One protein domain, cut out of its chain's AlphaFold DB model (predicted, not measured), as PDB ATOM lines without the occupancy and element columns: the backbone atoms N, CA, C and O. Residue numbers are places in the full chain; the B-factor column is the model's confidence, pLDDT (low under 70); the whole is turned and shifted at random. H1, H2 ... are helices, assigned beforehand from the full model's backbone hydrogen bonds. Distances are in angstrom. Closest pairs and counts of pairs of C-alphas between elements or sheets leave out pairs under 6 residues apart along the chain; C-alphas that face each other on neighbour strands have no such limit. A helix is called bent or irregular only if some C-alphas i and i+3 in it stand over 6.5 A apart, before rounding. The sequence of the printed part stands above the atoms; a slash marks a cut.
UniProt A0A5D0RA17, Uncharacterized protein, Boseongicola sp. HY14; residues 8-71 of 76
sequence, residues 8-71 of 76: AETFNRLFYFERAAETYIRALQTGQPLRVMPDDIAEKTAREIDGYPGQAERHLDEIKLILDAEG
ATOM      1  N   ALA A   8     104.751 117.364 139.052       95.56
ATOM      2  CA  ALA A   8     103.767 117.066 138.013       95.56
ATOM      3  C   ALA A   8     103.840 118.066 136.852       95.56
ATOM      4  O   ALA A   8     103.950 117.672 135.693       95.56
ATOM      5  N   GLU A   9     103.864 119.364 137.152       94.75
ATOM      6  CA  GLU A   9     103.973 120.435 136.159       94.75
ATOM      7  C   GLU A   9     105.283 120.344 135.369       94.75
ATOM      8  O   GLU A   9     105.289 120.487 134.145       94.75
ATOM      9  N   THR A  10     106.393 120.056 136.055       95.31
ATOM     10  CA  THR A  10     107.706 119.913 135.415       95.31
ATOM     11  C   THR A  10     107.736 118.710 134.469       95.31
ATOM     12  O   THR A  10     108.169 118.855 133.326       95.31
ATOM     13  N   PHE A  11     107.233 117.548 134.901       95.12
ATOM     14  CA  PHE A  11     107.138 116.349 134.060       95.12
ATOM     15  C   PHE A  11     106.204 116.561 132.868       95.12
ATOM     16  O   PHE A  11     106.560 116.213 131.743       95.12
ATOM     17  N   ASN A  12     105.050 117.195 133.088       95.06
ATOM     18  CA  ASN A  12     104.099 117.498 132.025       95.06
ATOM     19  C   ASN A  12     104.729 118.385 130.942       95.06
ATOM     20  O   ASN A  12     104.680 118.056 129.755       95.06
ATOM     21  N   ARG A  13     105.390 119.479 131.345       94.75
ATOM     22  CA  ARG A  13     106.089 120.368 130.407       94.75
ATOM     23  C   ARG A  13     107.234 119.667 129.687       94.75
ATOM     24  O   ARG A  13     107.414 119.894 128.495       94.75
ATOM     25  N   LEU A  14     107.994 118.823 130.388       96.12
ATOM     26  CA  LEU A  14     109.111 118.091 129.793       96.12
ATOM     27  C   LEU A  14     108.612 117.143 128.702       96.12
ATOM     28  O   LEU A  14     109.117 117.179 127.585       96.12
ATOM     29  N   PHE A  15     107.575 116.361 129.001       95.44
ATOM     30  CA  PHE A  15     106.976 115.430 128.052       95.44
ATOM     31  C   PHE A  15     106.522 116.129 126.766       95.44
ATOM     32  O   PHE A  15     106.903 115.722 125.667       95.44
ATOM     33  N   TYR A  16     105.742 117.209 126.878       94.81
ATOM     34  CA  TYR A  16     105.251 117.917 125.695       94.81
ATOM     35  C   TYR A  16     106.361 118.657 124.941       94.81
ATOM     36  O   TYR A  16     106.305 118.728 123.712       94.81
ATOM     37  N   PHE A  17     107.390 119.149 125.637       96.00
ATOM     38  CA  PHE A  17     108.562 119.739 124.994       96.00
ATOM     39  C   PHE A  17     109.306 118.712 124.133       96.00
ATOM     40  O   PHE A  17     109.573 118.978 122.961       96.00
ATOM     41  N   GLU A  18     109.565 117.518 124.670       97.56
ATOM     42  CA  GLU A  18     110.187 116.418 123.921       97.56
ATOM     43  C   GLU A  18     109.326 116.003 122.718       97.56
ATOM     44  O   GLU A  18     109.821 115.882 121.594       97.56
ATOM     45  N   ARG A  19     108.001 115.882 122.901       97.31
ATOM     46  CA  ARG A  19     107.075 115.578 121.798       97.31
ATOM     47  C   ARG A  19     107.102 116.634 120.690       97.31
ATOM     48  O   ARG A  19     107.044 116.275 119.506       97.31
ATOM     49  N   ALA A  20     107.168 117.911 121.058       96.06
ATOM     50  CA  ALA A  20     107.243 119.025 120.120       96.06
ATOM     51  C   ALA A  20     108.578 119.024 119.363       96.06
ATOM     52  O   ALA A  20     108.575 119.139 118.136       96.06
ATOM     53  N   ALA A  21     109.699 118.820 120.063       97.44
ATOM     54  CA  ALA A  21     111.023 118.721 119.458       97.44
ATOM     55  C   ALA A  21     111.101 117.555 118.462       97.44
ATOM     56  O   ALA A  21     111.533 117.746 117.326       97.44
ATOM     57  N   GLU A  22     110.605 116.373 118.834       98.12
ATOM     58  CA  GLU A  22     110.573 115.216 117.937       98.12
ATOM     59  C   GLU A  22     109.759 115.509 116.668       98.12
ATOM     60  O   GLU A  22     110.204 115.229 115.554       98.12
ATOM     61  N   THR A  23     108.579 116.113 116.829       97.44
ATOM     62  CA  THR A  23     107.708 116.493 115.706       97.44
ATOM     63  C   THR A  23     108.401 117.497 114.790       97.44
ATOM     64  O   THR A  23     108.385 117.339 113.568       97.44
ATOM     65  N   TYR A  24     109.046 118.505 115.375       97.38
ATOM     66  CA  TYR A  24     109.762 119.539 114.643       97.38
ATOM     67  C   TYR A  24     110.928 118.964 113.831       97.38
ATOM     68  O   TYR A  24     111.030 119.224 112.633       97.38
ATOM     69  N   ILE A  25     111.762 118.118 114.442       98.12
ATOM     70  CA  ILE A  25     112.884 117.476 113.750       98.12
ATOM     71  C   ILE A  25     112.390 116.567 112.619       98.12
ATOM     72  O   ILE A  25     112.917 116.646 111.510       98.12
ATOM     73  N   ARG A  26     111.345 115.758 112.848       98.12
ATOM     74  CA  ARG A  26     110.733 114.931 111.792       98.12
ATOM     75  C   ARG A  26     110.219 115.782 110.629       98.12
ATOM     76  O   ARG A  26     110.418 115.410 109.477       98.12
ATOM     77  N   ALA A  27     109.591 116.924 110.910       98.12
ATOM     78  CA  ALA A  27     109.104 117.831 109.874       98.12
ATOM     79  C   ALA A  27     110.261 118.423 109.053       98.12
ATOM     80  O   ALA A  27     110.213 118.391 107.824       98.12
ATOM     81  N   LEU A  28     111.332 118.881 109.709       98.06
ATOM     82  CA  LEU A  28     112.527 119.390 109.028       98.06
ATOM     83  C   LEU A  28     113.177 118.342 108.116       98.06
ATOM     84  O   LEU A  28     113.594 118.667 107.006       98.06
ATOM     85  N   GLN A  29     113.217 117.077 108.546       98.50
ATOM     86  CA  GLN A  29     113.777 115.972 107.761       98.50
ATOM     87  C   GLN A  29     113.045 115.727 106.430       98.50
ATOM     88  O   GLN A  29     113.619 115.119 105.531       98.50
ATOM     89  N   THR A  30     111.811 116.217 106.264       98.12
ATOM     90  CA  THR A  30     111.077 116.107 104.990       98.12
ATOM     91  C   THR A  30     111.603 117.047 103.901       98.12
ATOM     92  O   THR A  30     111.304 116.841 102.726       98.12
ATOM     93  N   GLY A  31     112.337 118.105 104.273       97.94
ATOM     94  CA  GLY A  31     112.782 119.162 103.358       97.94
ATOM     95  C   GLY A  31     111.661 120.051 102.801       97.94
ATOM     96  O   GLY A  31     111.933 120.924 101.978       97.94
ATOM     97  N   GLN A  32     110.405 119.854 103.218       98.19
ATOM     98  CA  GLN A  32     109.284 120.685 102.783       98.19
ATOM     99  C   GLN A  32     109.234 122.006 103.570       98.19
ATOM    100  O   GLN A  32     109.613 122.039 104.743       98.19
ATOM    101  N   PRO A  33     108.727 123.100 102.967       97.56
ATOM    102  CA  PRO A  33     108.460 124.331 103.700       97.56
ATOM    103  C   PRO A  33     107.518 124.080 104.885       97.56
ATOM    104  O   PRO A  33     106.445 123.494 104.722       97.56
ATOM    105  N   LEU A  34     107.903 124.542 106.076       97.44
ATOM    106  CA  LEU A  34     107.072 124.396 107.268       97.44
ATOM    107  C   LEU A  34     105.848 125.309 107.188       97.44
ATOM    108  O   LEU A  34     105.957 126.513 106.949       97.44
ATOM    109  N   ARG A  35     104.675 124.744 107.469       96.38
ATOM    110  CA  ARG A  35     103.450 125.515 107.675       96.38
ATOM    111  C   ARG A  35     103.414 126.025 109.115       96.38
ATOM    112  O   ARG A  35     102.954 125.324 110.013       96.38
ATOM    113  N   VAL A  36     103.905 127.242 109.317       95.25
ATOM    114  CA  VAL A  36     103.914 127.907 110.627       95.25
ATOM    115  C   VAL A  36     102.483 128.278 111.036       95.25
ATOM    116  O   VAL A  36     101.701 128.766 110.219       95.25
ATOM    117  N   MET A  37     102.127 127.995 112.291       95.50
ATOM    118  CA  MET A  37     100.834 128.377 112.863       95.50
ATOM    119  C   MET A  37     100.781 129.900 113.059       95.50
ATOM    120  O   MET A  37     101.768 130.456 113.531       95.50
ATOM    121  N   PRO A  38      99.662 130.573 112.733       98.25
ATOM    122  CA  PRO A  38      99.484 131.987 113.055       98.25
ATOM    123  C   PRO A  38      99.622 132.269 114.558       98.25
ATOM    124  O   PRO A  38      99.109 131.503 115.380       98.25
ATOM    125  N   ASP A  39     100.285 133.374 114.904       97.56
ATOM    126  CA  ASP A  39     100.636 133.725 116.288       97.56
ATOM    127  C   ASP A  39      99.411 133.868 117.204       97.56
ATOM    128  O   ASP A  39      99.446 133.466 118.364       97.56
ATOM    129  N   ASP A  40      98.302 134.397 116.686       98.00
ATOM    130  CA  ASP A  40      97.052 134.582 117.429       98.00
ATOM    131  C   ASP A  40      96.412 133.247 117.835       98.00
ATOM    132  O   ASP A  40      95.921 133.093 118.957       98.00
ATOM    133  N   ILE A  41      96.463 132.255 116.945       97.56
ATOM    134  CA  ILE A  41      95.983 130.899 117.218       97.56
ATOM    135  C   ILE A  41      96.931 130.165 118.168       97.56
ATOM    136  O   ILE A  41      96.464 129.460 119.068       97.56
ATOM    137  N   ALA A  42      98.244 130.346 118.004       96.69
ATOM    138  CA  ALA A  42      99.246 129.757 118.888       96.69
ATOM    139  C   ALA A  42      99.087 130.271 120.329       96.69
ATOM    140  O   ALA A  42      98.975 129.471 121.257       96.69
ATOM    141  N   GLU A  43      98.972 131.590 120.507       96.88
ATOM    142  CA  GLU A  43      98.768 132.230 121.811       96.88
ATOM    143  C   GLU A  43      97.447 131.798 122.457       96.88
ATOM    144  O   GLU A  43      97.401 131.479 123.647       96.88
ATOM    145  N   LYS A  44      96.359 131.740 121.678       97.50
ATOM    146  CA  LYS A  44      95.069 131.254 122.181       97.50
ATOM    147  C   LYS A  44      95.181 129.818 122.700       97.50
ATOM    148  O   LYS A  44      94.720 129.534 123.801       97.50
ATOM    149  N   THR A  45      95.813 128.940 121.925       95.62
ATOM    150  CA  THR A  45      95.993 127.527 122.286       95.62
ATOM    151  C   THR A  45      96.848 127.387 123.547       95.62
ATOM    152  O   THR A  45      96.494 126.623 124.442       95.62
ATOM    153  N   ALA A  46      97.935 128.158 123.659       93.50
ATOM    154  CA  ALA A  46      98.795 128.161 124.842       93.50
ATOM    155  C   ALA A  46      98.013 128.538 126.112       93.50
ATOM    156  O   ALA A  46      98.077 127.818 127.103       93.50
ATOM    157  N   ARG A  47      97.190 129.595 126.055       95.50
ATOM    158  CA  ARG A  47      96.344 130.017 127.187       95.50
ATOM    159  C   ARG A  47      95.307 128.973 127.587       95.50
ATOM    160  O   ARG A  47      95.035 128.810 128.772       95.50
ATOM    161  N   GLU A  48      94.707 128.290 126.614       94.62
ATOM    162  CA  GLU A  48      93.737 127.221 126.879       94.62
ATOM    163  C   GLU A  48      94.395 126.019 127.569       94.62
ATOM    164  O   GLU A  48      93.797 125.439 128.474       94.62
ATOM    165  N   ILE A  49      95.632 125.683 127.190       90.75
ATOM    166  CA  ILE A  49      96.423 124.628 127.836       90.75
ATOM    167  C   ILE A  49      96.840 125.050 129.250       90.75
ATOM    168  O   ILE A  49      96.595 124.303 130.195       90.75
ATOM    169  N   ASP A  50      97.408 126.248 129.414       87.50
ATOM    170  CA  ASP A  50      97.855 126.763 130.717       87.50
ATOM    171  C   ASP A  50      96.696 126.907 131.716       87.50
ATOM    172  O   ASP A  50      96.873 126.725 132.920       87.50
ATOM    173  N   GLY A  51      95.495 127.219 131.222       88.12
ATOM    174  CA  GLY A  51      94.283 127.327 132.027       88.12
ATOM    175  C   GLY A  51      93.576 125.999 132.317       88.12
ATOM    176  O   GLY A  51      92.575 126.013 133.037       88.12
ATOM    177  N   TYR A  52      94.030 124.866 131.764       87.88
ATOM    178  CA  TYR A  52      93.337 123.585 131.916       87.88
ATOM    179  C   TYR A  52      93.609 122.966 133.301       87.88
ATOM    180  O   TYR A  52      94.738 122.567 133.600       87.88
ATOM    181  N   PRO A  53      92.591 122.851 134.176       87.31
ATOM    182  CA  PRO A  53      92.807 122.464 135.563       87.31
ATOM    183  C   PRO A  53      93.184 120.984 135.685       87.31
ATOM    184  O   PRO A  53      92.540 120.110 135.101       87.31
ATOM    185  N   GLY A  54      94.195 120.693 136.504       89.56
ATOM    186  CA  GLY A  54      94.557 119.324 136.871       89.56
ATOM    187  C   GLY A  54      95.270 118.523 135.775       89.56
ATOM    188  O   GLY A  54      95.387 117.305 135.904       89.56
ATOM    189  N   GLN A  55      95.682 119.150 134.662       90.62
ATOM    190  CA  GLN A  55      96.294 118.430 133.537       90.62
ATOM    191  C   GLN A  55      97.553 117.678 133.963       90.62
ATOM    192  O   GLN A  55      97.727 116.503 133.646       90.62
ATOM    193  N   ALA A  56      98.433 118.390 134.665       93.31
ATOM    194  CA  ALA A  56      99.749 117.906 135.022       93.31
ATOM    195  C   ALA A  56      99.662 116.800 136.076       93.31
ATOM    196  O   ALA A  56     100.356 115.792 135.967       93.31
ATOM    197  N   GLU A  57      98.779 116.967 137.059       95.69
ATOM    198  CA  GLU A  57      98.516 115.994 138.115       95.69
ATOM    199  C   GLU A  57      97.996 114.688 137.524       95.69
ATOM    200  O   GLU A  57      98.583 113.635 137.756       95.69
ATOM    201  N   ARG A  58      96.965 114.767 136.672       95.75
ATOM    202  CA  ARG A  58      96.403 113.591 135.999       95.75
ATOM    203  C   ARG A  58      97.446 112.886 135.145       95.75
ATOM    204  O   ARG A  58      97.534 111.669 135.182       95.75
ATOM    205  N   HIS A  59      98.254 113.636 134.401       95.25
ATOM    206  CA  HIS A  59      99.318 113.050 133.596       95.25
ATOM    207  C   HIS A  59     100.346 112.303 134.457       95.25
ATOM    208  O   HIS A  59     100.702 111.171 134.134       95.25
ATOM    209  N   LEU A  60     100.793 112.893 135.569       96.50
ATOM    210  CA  LEU A  60     101.733 112.226 136.468       96.50
ATOM    211  C   LEU A  60     101.120 110.977 137.119       96.50
ATOM    212  O   LEU A  60     101.817 109.976 137.273       96.50
ATOM    213  N   ASP A  61      99.842 111.018 137.490       97.19
ATOM    214  CA  ASP A  61      99.151 109.870 138.079       97.19
ATOM    215  C   ASP A  61      99.021 108.710 137.080       97.19
ATOM    216  O   ASP A  61      99.284 107.568 137.445       97.19
ATOM    217  N   GLU A  62      98.735 108.982 135.804       96.94
ATOM    218  CA  GLU A  62      98.732 107.943 134.762       96.94
ATOM    219  C   GLU A  62     100.125 107.325 134.551       96.94
ATOM    220  O   GLU A  62     100.247 106.112 134.385       96.94
ATOM    221  N   ILE A  63     101.198 108.126 134.612       95.94
ATOM    222  CA  ILE A  63     102.574 107.600 134.544       95.94
ATOM    223  C   ILE A  63     102.842 106.644 135.711       95.94
ATOM    224  O   ILE A  63     103.400 105.568 135.510       95.94
ATOM    225  N   LYS A  64     102.432 107.014 136.928       96.38
ATOM    226  CA  LYS A  64     102.576 106.152 138.108       96.38
ATOM    227  C   LYS A  64     101.804 104.847 137.957       96.38
ATOM    228  O   LYS A  64     102.364 103.801 138.245       96.38
ATOM    229  N   LEU A  65     100.577 104.893 137.432       97.56
ATOM    230  CA  LEU A  65      99.784 103.686 137.174       97.56
ATOM    231  C   LEU A  65     100.478 102.729 136.195       97.56
ATOM    232  O   LEU A  65     100.421 101.515 136.383       97.56
ATOM    233  N   ILE A  66     101.152 103.258 135.169       97.31
ATOM    234  CA  ILE A  66     101.967 102.445 134.253       97.31
ATOM    235  C   ILE A  66     103.140 101.810 135.009       97.31
ATOM    236  O   ILE A  66     103.343 100.604 134.908       97.31
ATOM    237  N   LEU A  67     103.872 102.593 135.803       97.38
ATOM    238  CA  LEU A  67     105.011 102.100 136.582       97.38
ATOM    239  C   LEU A  67     104.599 101.044 137.620       97.38
ATOM    240  O   LEU A  67     105.299 100.045 137.788       97.38
ATOM    241  N   ASP A  68     103.451 101.227 138.270       97.12
ATOM    242  CA  ASP A  68     102.859 100.249 139.186       97.12
ATOM    243  C   ASP A  68     102.538  98.941 138.444       97.12
ATOM    244  O   ASP A  68     102.851  97.852 138.929       97.12
ATOM    245  N   ALA A  69     101.953  99.032 137.244       97.56
ATOM    246  CA  ALA A  69     101.639  97.871 136.410       97.56
ATOM    247  C   ALA A  69     102.897  97.141 135.899       97.56
ATOM    248  O   ALA A  69     102.870  95.924 135.713       97.56
ATOM    249  N   GLU A  70     103.999  97.867 135.703       97.69
ATOM    250  CA  GLU A  70     105.312  97.324 135.336       97.69
ATOM    251  C   GLU A  70     106.091  96.761 136.540       97.69
ATOM    252  O   GLU A  70     107.142  96.143 136.358       97.69
ATOM    253  N   GLY A  71     105.575  96.922 137.764       95.62
ATOM    254  CA  GLY A  71     106.217  96.445 138.990       95.62
ATOM    255  C   GLY A  71     107.453  97.255 139.390       95.62
ATOM    256  O   GLY A  71     108.389  96.696 139.962       95.62
TER     257      GLY A  71
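AT A GLANCE: This is residues 8 to 71 of the 76 residues of an uncharacterized protein of Boseongicola sp. HY14 (UniProt A0A5D0RA17). The model is a flat, open frame of three helices: the long H1 makes one side, H2 runs back opposite it across an empty middle, and the beginning of H3 meets the beginning of H1 to close the ring. From that corner H3 turns away from H1 at about a right angle, and residues 64 to 71, of which 64 to 69 belong to H3, stick out as an arm. The printed part has 64 residues, with three named helices in the order H1, H2, H3 and no named strand, and its class is all helix, with 49 residues in the helices. The whole is loose, with a radius of gyration of the C-alphas of 15.4 A, and the C-alphas span 45 by 28 by 14 A along their three main axes.

IN THESE COORDINATES: H1, the longest helix, has 22 residues, 8 to 29, and measures 31.9 A from first to last C-alpha; it begins with C-alpha 8 at (103.767, 117.066, 138.013) and ends with C-alpha 29 at (113.777, 115.972, 107.761). H3, residues 55 to 69, measures 21.4 A, and its C-alpha 69 is at (101.639, 97.871, 136.410). H2, residues 39 to 50, measures 16.3 A, and its C-alpha 39 is at (100.636, 133.725, 116.288). No helix is bent or irregular.

HOW THE PARTS SIT: H1 touches H3, with 11 pairs of C-alphas within 8 A. Their closest C-alphas are those of Glu 9 and Ala 56, 5.1 A apart. H1 touches H3 with residues 8 to 12 alone, and H3 touches H1 with residues 56 to 60 alone. The lines of the two helices stand at 89 degrees, about perpendicular, and their centres are 18.0 A apart. H2 touches no helix: it is apart from H1, and it is only just apart from H3, with a closest approach of 8.4 A between C-alphas. In H1, H2 and H3 every O i to N i+4 pair is within hydrogen-bond range.

THE WHOLE: The two C-alphas farthest apart are those of Pro 33 and Gly 71, at 45.0 A, while the first and last printed C-alphas, of Ala 8 and Gly 71, are 20.8 A apart. Residues 16 to 23, which belong to H1, stand free, and so do residues 28 to 33, residues 36 to 53, of which 39 to 50 belong to H2, and residues 64 to 71, of which 64 to 69 belong to H3. The link from H1 to H2 is short, with 9 residues, and the link from H2 to H3 is tight, with 4 residues. The printed part has no cut. The mean pLDDT of the printed part is 95.8, and no printed residue is under 70.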